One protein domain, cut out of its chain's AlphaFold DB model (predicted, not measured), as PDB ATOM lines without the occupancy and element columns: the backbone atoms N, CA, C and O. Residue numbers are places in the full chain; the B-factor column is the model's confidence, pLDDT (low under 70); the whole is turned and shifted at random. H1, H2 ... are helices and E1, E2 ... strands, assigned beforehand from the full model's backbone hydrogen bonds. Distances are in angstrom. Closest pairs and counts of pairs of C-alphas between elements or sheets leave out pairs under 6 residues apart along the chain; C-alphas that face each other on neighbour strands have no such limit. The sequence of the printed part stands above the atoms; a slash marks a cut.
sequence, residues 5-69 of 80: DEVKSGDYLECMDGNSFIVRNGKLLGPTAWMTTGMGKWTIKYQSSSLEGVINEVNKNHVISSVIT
ATOM      1  N   ASP A   5      13.488  -2.154 -28.004       70.62
ATOM      2  CA  ASP A   5      14.790  -2.215 -28.684       70.62
ATOM      3  C   ASP A   5      14.722  -2.859 -30.081       70.62
ATOM      4  O   ASP A   5      15.637  -2.715 -30.895       70.62
ATOM      5  N   GLU A   6      13.636  -3.576 -30.379       76.25
ATOM      6  CA  GLU A   6      13.443  -4.269 -31.655       76.25
ATOM      7  C   GLU A   6      12.791  -3.377 -32.720       76.25
ATOM      8  O   GLU A   6      12.865  -3.698 -33.907       76.25
ATOM      9  N   VAL A   7      12.199  -2.244 -32.321       83.44
ATOM     10  CA  VAL A   7      11.447  -1.350 -33.209       83.44
ATOM     11  C   VAL A   7      12.363  -0.323 -33.870       83.44
ATOM     12  O   VAL A   7      13.101   0.418 -33.218       83.44
ATOM     13  N   LYS A   8      12.270  -0.215 -35.194       84.62
ATOM     14  CA  LYS A   8      13.093   0.666 -36.025       84.62
ATOM     15  C   LYS A   8      12.239   1.560 -36.914       84.62
ATOM     16  O   LYS A   8      11.068   1.314 -37.183       84.62
ATOM     17  N   SER A   9      12.853   2.632 -37.412       82.69
ATOM     18  CA  SER A   9      12.226   3.453 -38.449       82.69
ATOM     19  C   SER A   9      11.960   2.608 -39.698       82.69
ATOM     20  O   SER A   9      12.877   1.990 -40.229       82.69
ATOM     21  N   GLY A  10      10.723   2.635 -40.186       81.06
ATOM     22  CA  GLY A  10      10.218   1.788 -41.266       81.06
ATOM     23  C   GLY A  10       9.305   0.661 -40.783       81.06
ATOM     24  O   GLY A  10       8.585   0.101 -41.607       81.06
ATOM     25  N   ASP A  11       9.295   0.366 -39.483       86.69
ATOM     26  CA  ASP A  11       8.432  -0.667 -38.917       86.69
ATOM     27  C   ASP A  11       6.992  -0.183 -38.764       86.69
ATOM     28  O   ASP A  11       6.700   1.015 -38.666       86.69
ATOM     29  N   TYR A  12       6.089  -1.152 -38.740       87.62
ATOM     30  CA  TYR A  12       4.667  -0.948 -38.551       87.62
ATOM     31  C   TYR A  12       4.218  -1.619 -37.255       87.62
ATOM     32  O   TYR A  12       4.554  -2.771 -36.989       87.62
ATOM     33  N   LEU A  13       3.478  -0.883 -36.435       87.94
ATOM     34  CA  LEU A  13       2.953  -1.331 -35.152       87.94
ATOM     35  C   LEU A  13       1.470  -1.640 -35.313       87.94
ATOM     36  O   LEU A  13       0.716  -0.773 -35.760       87.94
ATOM     37  N   GLU A  14       1.052  -2.832 -34.897       89.56
ATOM     38  CA  GLU A  14      -0.362  -3.180 -34.751       89.56
ATOM     39  C   GLU A  14      -0.727  -3.224 -33.275       89.56
ATOM     40  O   GLU A  14      -0.064  -3.885 -32.468       89.56
ATOM     41  N   CYS A  15      -1.796  -2.527 -32.914       89.94
ATOM     42  CA  CYS A  15      -2.288  -2.455 -31.551       89.94
ATOM     43  C   CYS A  15      -3.514  -3.347 -31.344       89.94
ATOM     44  O   CYS A  15      -4.249  -3.657 -32.282       89.94
ATOM     45  N   MET A  16      -3.744  -3.765 -30.099       89.81
ATOM     46  CA  MET A  16      -4.846  -4.671 -29.751       89.81
ATOM     47  C   MET A  16      -6.229  -4.059 -29.986       89.81
ATOM     48  O   MET A  16      -7.192  -4.784 -30.214       89.81
ATOM     49  N   ASP A  17      -6.334  -2.734 -29.942       88.50
ATOM     50  CA  ASP A  17      -7.578  -1.994 -30.147       88.50
ATOM     51  C   ASP A  17      -7.872  -1.667 -31.626       88.50
ATOM     52  O   ASP A  17      -8.790  -0.906 -31.929       88.50
ATOM     53  N   GLY A  18      -7.091  -2.236 -32.550       86.06
ATOM     54  CA  GLY A  18      -7.224  -2.027 -33.991       86.06
ATOM     55  C   GLY A  18      -6.519  -0.775 -34.517       86.06
ATOM     56  O   GLY A  18      -6.533  -0.540 -35.727       86.06
ATOM     57  N   ASN A  19      -5.874   0.023 -33.655       87.69
ATOM     58  CA  ASN A  19      -5.005   1.101 -34.119       87.69
ATOM     59  C   ASN A  19      -3.717   0.559 -34.733       87.69
ATOM     60  O   ASN A  19      -3.234  -0.526 -34.409       87.69
ATOM     61  N   SER A  20      -3.139   1.362 -35.619       87.06
ATOM     62  CA  SER A  20      -1.875   1.044 -36.258       87.06
ATOM     63  C   SER A  20      -1.030   2.281 -36.502       87.06
ATOM     64  O   SER A  20      -1.544   3.387 -36.705       87.06
ATOM     65  N   PHE A  21       0.287   2.091 -36.464       87.81
ATOM     66  CA  PHE A  21       1.241   3.186 -36.567       87.81
ATOM     67  C   PHE A  21       2.450   2.804 -37.413       87.81
ATOM     68  O   PHE A  21       3.053   1.758 -37.213       87.81
ATOM     69  N   ILE A  22       2.862   3.696 -38.310       87.19
ATOM     70  CA  ILE A  22       4.149   3.611 -39.006       87.19
ATOM     71  C   ILE A  22       5.188   4.380 -38.196       87.19
ATOM     72  O   ILE A  22       5.003   5.568 -37.909       87.19
ATOM     73  N   VAL A  23       6.308   3.732 -37.893       86.00
ATOM     74  CA  VAL A  23       7.478   4.359 -37.278       86.00
ATOM     75  C   VAL A  23       8.304   5.032 -38.367       86.00
ATOM     76  O   VAL A  23       8.783   4.382 -39.291       86.00
ATOM     77  N   ARG A  24       8.511   6.346 -38.284       81.75
ATOM     78  CA  ARG A  24       9.309   7.090 -39.267       81.75
ATOM     79  C   ARG A  24      10.108   8.200 -38.605       81.75
ATOM     80  O   ARG A  24       9.531   9.138 -38.066       81.75
ATOM     81  N   ASN A  25      11.436   8.119 -38.681       76.31
ATOM     82  CA  ASN A  25      12.365   9.123 -38.143       76.31
ATOM     83  C   ASN A  25      12.060   9.505 -36.678       76.31
ATOM     84  O   ASN A  25      12.005  10.686 -36.342       76.31
ATOM     85  N   GLY A  26      11.789   8.510 -35.824       72.75
ATOM     86  CA  GLY A  26      11.457   8.729 -34.408       72.75
ATOM     87  C   GLY A  26      10.042   9.259 -34.145       72.75
ATOM     88  O   GLY A  26       9.732   9.624 -33.016       72.75
ATOM     89  N   LYS A  27       9.180   9.318 -35.165       75.44
ATOM     90  CA  LYS A  27       7.773   9.729 -35.060       75.44
ATOM     91  C   LYS A  27       6.848   8.566 -35.402       75.44
ATOM     92  O   LYS A  27       7.234   7.679 -36.162       75.44
ATOM     93  N   LEU A  28       5.616   8.618 -34.899       81.62
ATOM     94  CA  LEU A  28       4.547   7.700 -35.285       81.62
ATOM     95  C   LEU A  28       3.524   8.398 -36.172       81.62
ATOM     96  O   LEU A  28       3.100   9.519 -35.893       81.62
ATOM     97  N   LEU A  29       3.128   7.713 -37.239       78.81
ATOM     98  CA  LEU A  29       2.104   8.153 -38.177       78.81
ATOM     99  C   LEU A  29       0.962   7.139 -38.153       78.81
ATOM    100  O   LEU A  29       1.186   5.966 -38.426       78.81
ATOM    101  N   GLY A  30      -0.252   7.581 -37.832       76.69
ATOM    102  CA  GLY A  30      -1.432   6.724 -37.726       76.69
ATOM    103  C   GLY A  30      -2.698   7.546 -37.465       76.69
ATOM    104  O   GLY A  30      -2.588   8.737 -37.150       76.69
ATOM    105  N   PRO A  31      -3.895   6.949 -37.588       69.50
ATOM    106  CA  PRO A  31      -5.174   7.659 -37.476       69.50
ATOM    107  C   PRO A  31      -5.362   8.358 -36.120       69.50
ATOM    108  O   PRO A  31      -5.951   9.432 -36.056       69.50
ATOM    109  N   THR A  32      -4.794   7.804 -35.049       78.19
ATOM    110  CA  THR A  32      -4.845   8.356 -33.683       78.19
ATOM    111  C   THR A  32      -3.538   9.017 -33.245       78.19
ATOM    112  O   THR A  32      -3.419   9.481 -32.110       78.19
ATOM    113  N   ALA A  33      -2.557   9.114 -34.149       77.44
ATOM    114  CA  ALA A  33      -1.288   9.784 -33.876       77.44
ATOM    115  C   ALA A  33      -1.426  11.311 -33.841       77.44
ATOM    116  O   ALA A  33      -0.498  11.989 -33.408       77.44
ATOM    117  N   TRP A  34      -2.562  11.852 -34.286       76.94
ATOM    118  CA  TRP A  34      -2.814  13.284 -34.386       76.94
ATOM    119  C   TRP A  34      -3.923  13.706 -33.433       76.94
ATOM    120  O   TRP A  34      -4.920  13.011 -33.264       76.94
ATOM    121  N   MET A  35      -3.761  14.876 -32.832       78.19
ATOM    122  CA  MET A  35      -4.788  15.508 -32.017       78.19
ATOM    123  C   MET A  35      -4.926  16.980 -32.389       78.19
ATOM    124  O   MET A  35      -3.945  17.649 -32.720       78.19
ATOM    125  N   THR A  36      -6.145  17.500 -32.318       77.38
ATOM    126  CA  THR A  36      -6.409  18.928 -32.470       77.38
ATOM    127  C   THR A  36      -6.199  19.629 -31.137       77.38
ATOM    128  O   THR A  36      -6.794  19.263 -30.126       77.38
ATOM    129  N   THR A  37      -5.385  20.674 -31.132       75.69
ATOM    130  CA  THR A  37      -5.348  21.638 -30.031       75.69
ATOM    131  C   THR A  37      -6.643  22.459 -30.030       75.69
ATOM    132  O   THR A  37      -7.267  22.623 -31.080       75.69
ATOM    133  N   GLY A  38      -7.031  23.036 -28.885       73.06
ATOM    134  CA  GLY A  38      -8.236  23.881 -28.762       73.06
ATOM    135  C   GLY A  38      -8.274  25.113 -29.684       73.06
ATOM    136  O   GLY A  38      -9.288  25.794 -29.763       73.06
ATOM    137  N   MET A  39      -7.187  25.383 -30.414       81.88
ATOM    138  CA  MET A  39      -7.050  26.439 -31.420       81.88
ATOM    139  C   MET A  39      -7.128  25.919 -32.870       81.88
ATOM    140  O   MET A  39      -6.705  26.611 -33.794       81.88
ATOM    141  N   GLY A  40      -7.578  24.679 -33.091       78.88
ATOM    142  CA  GLY A  40      -7.708  24.089 -34.430       78.88
ATOM    143  C   GLY A  40      -6.385  23.685 -35.096       78.88
ATOM    144  O   GLY A  40      -6.373  23.358 -36.280       78.88
ATOM    145  N   LYS A  41      -5.259  23.682 -34.365       82.31
ATOM    146  CA  LYS A  41      -3.968  23.193 -34.886       82.31
ATOM    147  C   LYS A  41      -3.810  21.704 -34.610       82.31
ATOM    148  O   LYS A  41      -3.984  21.292 -33.465       82.31
ATOM    149  N   TRP A  42      -3.424  20.929 -35.619       78.38
ATOM    150  CA  TRP A  42      -3.060  19.521 -35.467       78.38
ATOM    151  C   TRP A  42      -1.653  19.383 -34.884       78.38
ATOM    152  O   TRP A  42      -0.707  19.994 -35.380       78.38
ATOM    153  N   THR A  43      -1.510  18.568 -33.843       77.81
ATOM    154  CA  THR A  43      -0.221  18.163 -33.276       77.81
ATOM    155  C   THR A  43      -0.139  16.645 -33.196       77.81
ATOM    156  O   THR A  43      -1.160  15.957 -33.219       77.81
ATOM    157  N   ILE A  44       1.076  16.114 -33.109       76.25
ATOM    158  CA  ILE A  44       1.289  14.681 -32.905       76.25
ATOM    159  C   ILE A  44       1.043  14.384 -31.420       76.25
ATOM    160  O   ILE A  44       1.649  15.011 -30.554       76.25
ATOM    161  N   LYS A  45       0.139  13.445 -31.132       75.62
ATOM    162  CA  LYS A  45      -0.304  13.075 -29.780       75.62
ATOM    163  C   LYS A  45       0.798  12.376 -28.978       75.62
ATOM    164  O   LYS A  45       0.983  12.668 -27.805       75.62
ATOM    165  N   TYR A  46       1.548  11.487 -29.626       76.88
ATOM    166  CA  TYR A  46       2.598  10.675 -29.003       76.88
ATOM    167  C   TYR A  46       3.988  11.239 -29.326       76.88
ATOM    168  O   TYR A  46       4.780  10.595 -30.010       76.88
ATOM    169  N   GLN A  47       4.269  12.480 -28.912       69.31
ATOM    170  CA  GLN A  47       5.615  13.053 -29.031       69.31
ATOM    171  C   GLN A  47       6.445  12.777 -27.781       69.31
ATOM    172  O   GLN A  47       6.013  13.035 -26.663       69.31
ATOM    173  N   SER A  48       7.669  12.305 -27.994       74.88
ATOM    174  CA  SER A  48       8.704  12.201 -26.972       74.88
ATOM    175  C   SER A  48      10.062  12.543 -27.588       74.88
ATOM    176  O   SER A  48      10.197  12.622 -28.811       74.88
ATOM    177  N   SER A  49      11.066  12.779 -26.746       75.31
ATOM    178  CA  SER A  49      12.442  13.065 -27.171       75.31
ATOM    179  C   SER A  49      13.168  11.832 -27.723       75.31
ATOM    180  O   SER A  49      14.170  11.983 -28.419       75.31
ATOM    181  N   SER A  50      12.662  10.626 -27.447       83.56
ATOM    182  CA  SER A  50      13.204   9.356 -27.932       83.56
ATOM    183  C   SER A  50      12.118   8.477 -28.556       83.56
ATOM    184  O   SER A  50      10.949   8.530 -28.167       83.56
ATOM    185  N   LEU A  51      12.516   7.624 -29.509       81.31
ATOM    186  CA  LEU A  51      11.632   6.616 -30.105       81.31
ATOM    187  C   LEU A  51      11.060   5.674 -29.033       81.31
ATOM    188  O   LEU A  51       9.883   5.330 -29.078       81.31
ATOM    189  N   GLU A  52      11.873   5.329 -28.036       84.38
ATOM    190  CA  GLU A  52      11.454   4.511 -26.903       84.38
ATOM    191  C   GLU A  52      10.297   5.153 -26.128       84.38
ATOM    192  O   GLU A  52       9.281   4.510 -25.866       84.38
ATOM    193  N   GLY A  53      10.406   6.450 -25.821       83.81
ATOM    194  CA  GLY A  53       9.344   7.187 -25.146       83.81
ATOM    195  C   GLY A  53       8.054   7.218 -25.966       83.81
ATOM    196  O   GLY A  53       6.970   7.042 -25.418       83.81
ATOM    197  N   VAL A  54       8.168   7.373 -27.285       82.56
ATOM    198  CA  VAL A  54       7.019   7.350 -28.199       82.56
ATOM    199  C   VAL A  54       6.330   5.975 -28.212       82.56
ATOM    200  O   VAL A  54       5.104   5.899 -28.114       82.56
ATOM    201  N   ILE A  55       7.098   4.885 -28.297       85.44
ATOM    202  CA  ILE A  55       6.574   3.509 -28.299       85.44
ATOM    203  C   ILE A  55       5.913   3.175 -26.962       85.44
ATOM    204  O   ILE A  55       4.829   2.595 -26.946       85.44
ATOM    205  N   ASN A  56       6.522   3.584 -25.849       86.38
ATOM    206  CA  ASN A  56       5.962   3.379 -24.516       86.38
ATOM    207  C   ASN A  56       4.607   4.073 -24.353       86.38
ATOM    208  O   ASN A  56       3.680   3.477 -23.804       86.38
ATOM    209  N   GLU A  57       4.456   5.298 -24.857       85.75
ATOM    210  CA  GLU A  57       3.170   5.997 -24.820       85.75
ATOM    211  C   GLU A  57       2.105   5.286 -25.660       85.75
ATOM    212  O   GLU A  57       0.976   5.108 -25.199       85.75
ATOM    213  N   VAL A  58       2.450   4.787 -26.848       86.38
ATOM    214  CA  VAL A  58       1.505   3.989 -27.644       86.38
ATOM    215  C   VAL A  58       1.152   2.677 -26.967       86.38
ATOM    216  O   VAL A  58      -0.023   2.324 -26.912       86.38
ATOM    217  N   ASN A  59       2.122   1.982 -26.380       86.31
ATOM    218  CA  ASN A  59       1.863   0.730 -25.681       86.31
ATOM    219  C   ASN A  59       0.946   0.923 -24.461       86.31
ATOM    220  O   ASN A  59       0.091   0.081 -24.209       86.31
ATOM    221  N   LYS A  60       1.052   2.047 -23.743       87.06
ATOM    222  CA  LYS A  60       0.128   2.381 -22.643       87.06
ATOM    223  C   LYS A  60      -1.298   2.662 -23.117       87.06
ATOM    224  O   LYS A  60      -2.240   2.333 -22.406       87.06
ATOM    225  N   ASN A  61      -1.456   3.312 -24.272       86.44
ATOM    226  CA  ASN A  61      -2.761   3.781 -24.747       86.44
ATOM    227  C   ASN A  61      -3.501   2.751 -25.609       86.44
ATOM    228  O   ASN A  61      -4.724   2.693 -25.562       86.44
ATOM    229  N   HIS A  62      -2.767   1.970 -26.399       86.44
ATOM    230  CA  HIS A  62      -3.325   1.092 -27.427       86.44
ATOM    231  C   HIS A  62      -2.918  -0.378 -27.258       86.44
ATOM    232  O   HIS A  62      -3.565  -1.253 -27.826       86.44
ATOM    233  N   VAL A  63      -1.878  -0.649 -26.456       89.94
ATOM    234  CA  VAL A  63      -1.232  -1.960 -26.276       89.94
ATOM    235  C   VAL A  63      -0.742  -2.541 -27.601       89.94
ATOM    236  O   VAL A  63      -1.514  -2.986 -28.447       89.94
ATOM    237  N   ILE A  64       0.574  -2.553 -27.798       88.88
ATOM    238  CA  ILE A  64       1.167  -3.070 -29.033       88.88
ATOM    239  C   ILE A  64       1.053  -4.597 -29.022       88.88
ATOM    240  O   ILE A  64       1.600  -5.273 -28.149       88.88
ATOM    241  N   SER A  65       0.336  -5.121 -30.010       90.25
ATOM    242  CA  SER A  65       0.130  -6.549 -30.234       90.25
ATOM    243  C   SER A  65       1.287  -7.145 -31.033       90.25
ATOM    244  O   SER A  65       1.869  -8.154 -30.632       90.25
ATOM    245  N   SER A  66       1.653  -6.499 -32.145       88.81
ATOM    246  CA  SER A  66       2.669  -6.992 -33.074       88.81
ATOM    247  C   SER A  66       3.523  -5.848 -33.636       88.81
ATOM    248  O   SER A  66       3.089  -4.694 -33.715       88.81
ATOM    249  N   VAL A  67       4.758  -6.182 -34.021       88.69
ATOM    250  CA  VAL A  67       5.634  -5.310 -34.814       88.69
ATOM    251  C   VAL A  67       5.908  -6.005 -36.131       88.69
ATOM    252  O   VAL A  67       6.528  -7.067 -36.182       88.69
ATOM    253  N   ILE A  68       5.458  -5.383 -37.206       86.81
ATOM    254  CA  ILE A  68       5.734  -5.808 -38.565       86.81
ATOM    255  C   ILE A  68       6.978  -5.050 -39.015       86.81
ATOM    256  O   ILE A  68       6.930  -3.854 -39.313       86.81
ATOM    257  N   THR A  69       8.112  -5.752 -39.036       82.94
ATOM    258  CA  THR A  69       9.384  -5.153 -39.437       82.94
ATOM    259  C   THR A  69       9.378  -4.823 -40.926       82.94
ATOM    260  O   THR A  69       9.042  -5.640 -41.792       82.94
TER     261      THR A  69
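AT A GLANCE: This is residues 5 to 69 of the 80 residues of an uncharacterized protein of Bacillus mesophilus (UniProt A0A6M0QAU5). A small, twisted sheet of four strands, E3 E2 E1 E6, has the single helix H1 packed over one face, and the two-stranded hairpin E4 and E5 reaches away beyond the E3 edge to make one end of the long axis. The printed part has 65 residues with six named strands and one named helix, in the order E1 E2 E3 E4 E5 H1 E6; both sheets are antiparallel and the class is mixed, helices and strands. It is compact, with a radius of gyration of the C-alphas of 11.5 A and spans of 37 by 24 by 18 A.

IN THESE COORDINATES: In the larger sheet, E3 is residues 27 to 29, 6.7 A; E2 20 to 24, 13.1 A; E1 12 to 15, 10.0 A, from C-alpha 12 at (4.667, -0.948, -38.551); and E6 64 to 68, 10.9 A, to C-alpha 68 at (5.734, -5.808, -38.565). H1 is residues 51 to 62, 16.2 A. E4, residues 34 to 36, and E5, residues 42 to 44, are each 7.0 A.

HOW THE PARTS SIT: E1 E2 E3 form a meander, each strand the antiparallel neighbour of the one before. N 13 and O 21 join E1 and E2 at 2.8 A, N 22 and O 29 E2 and E3 at 2.8 A, N 12 and O 68 E1 and E6 at 2.9 A, and N 35 and O 43 the hairpin E4 and E5 at 2.8 A, each within hydrogen-bond range. H1 is on the larger sheet, making two layers, at a height over the sheet of 6.8 A. Its closest C-alphas to E1 are those of His 62 and Cys 15, 5.5 A. Every O i to N i+4 pair in H1 is within hydrogen-bond range. E4 and H1 are apart.

THE WHOLE: The C-alphas of Glu 6 and Met 39, the two farthest apart, are 36.9 A apart. The printed part has no cut and no long link. Mean pLDDT of the printed part is 82.2; residues 31 and 47 are under 70.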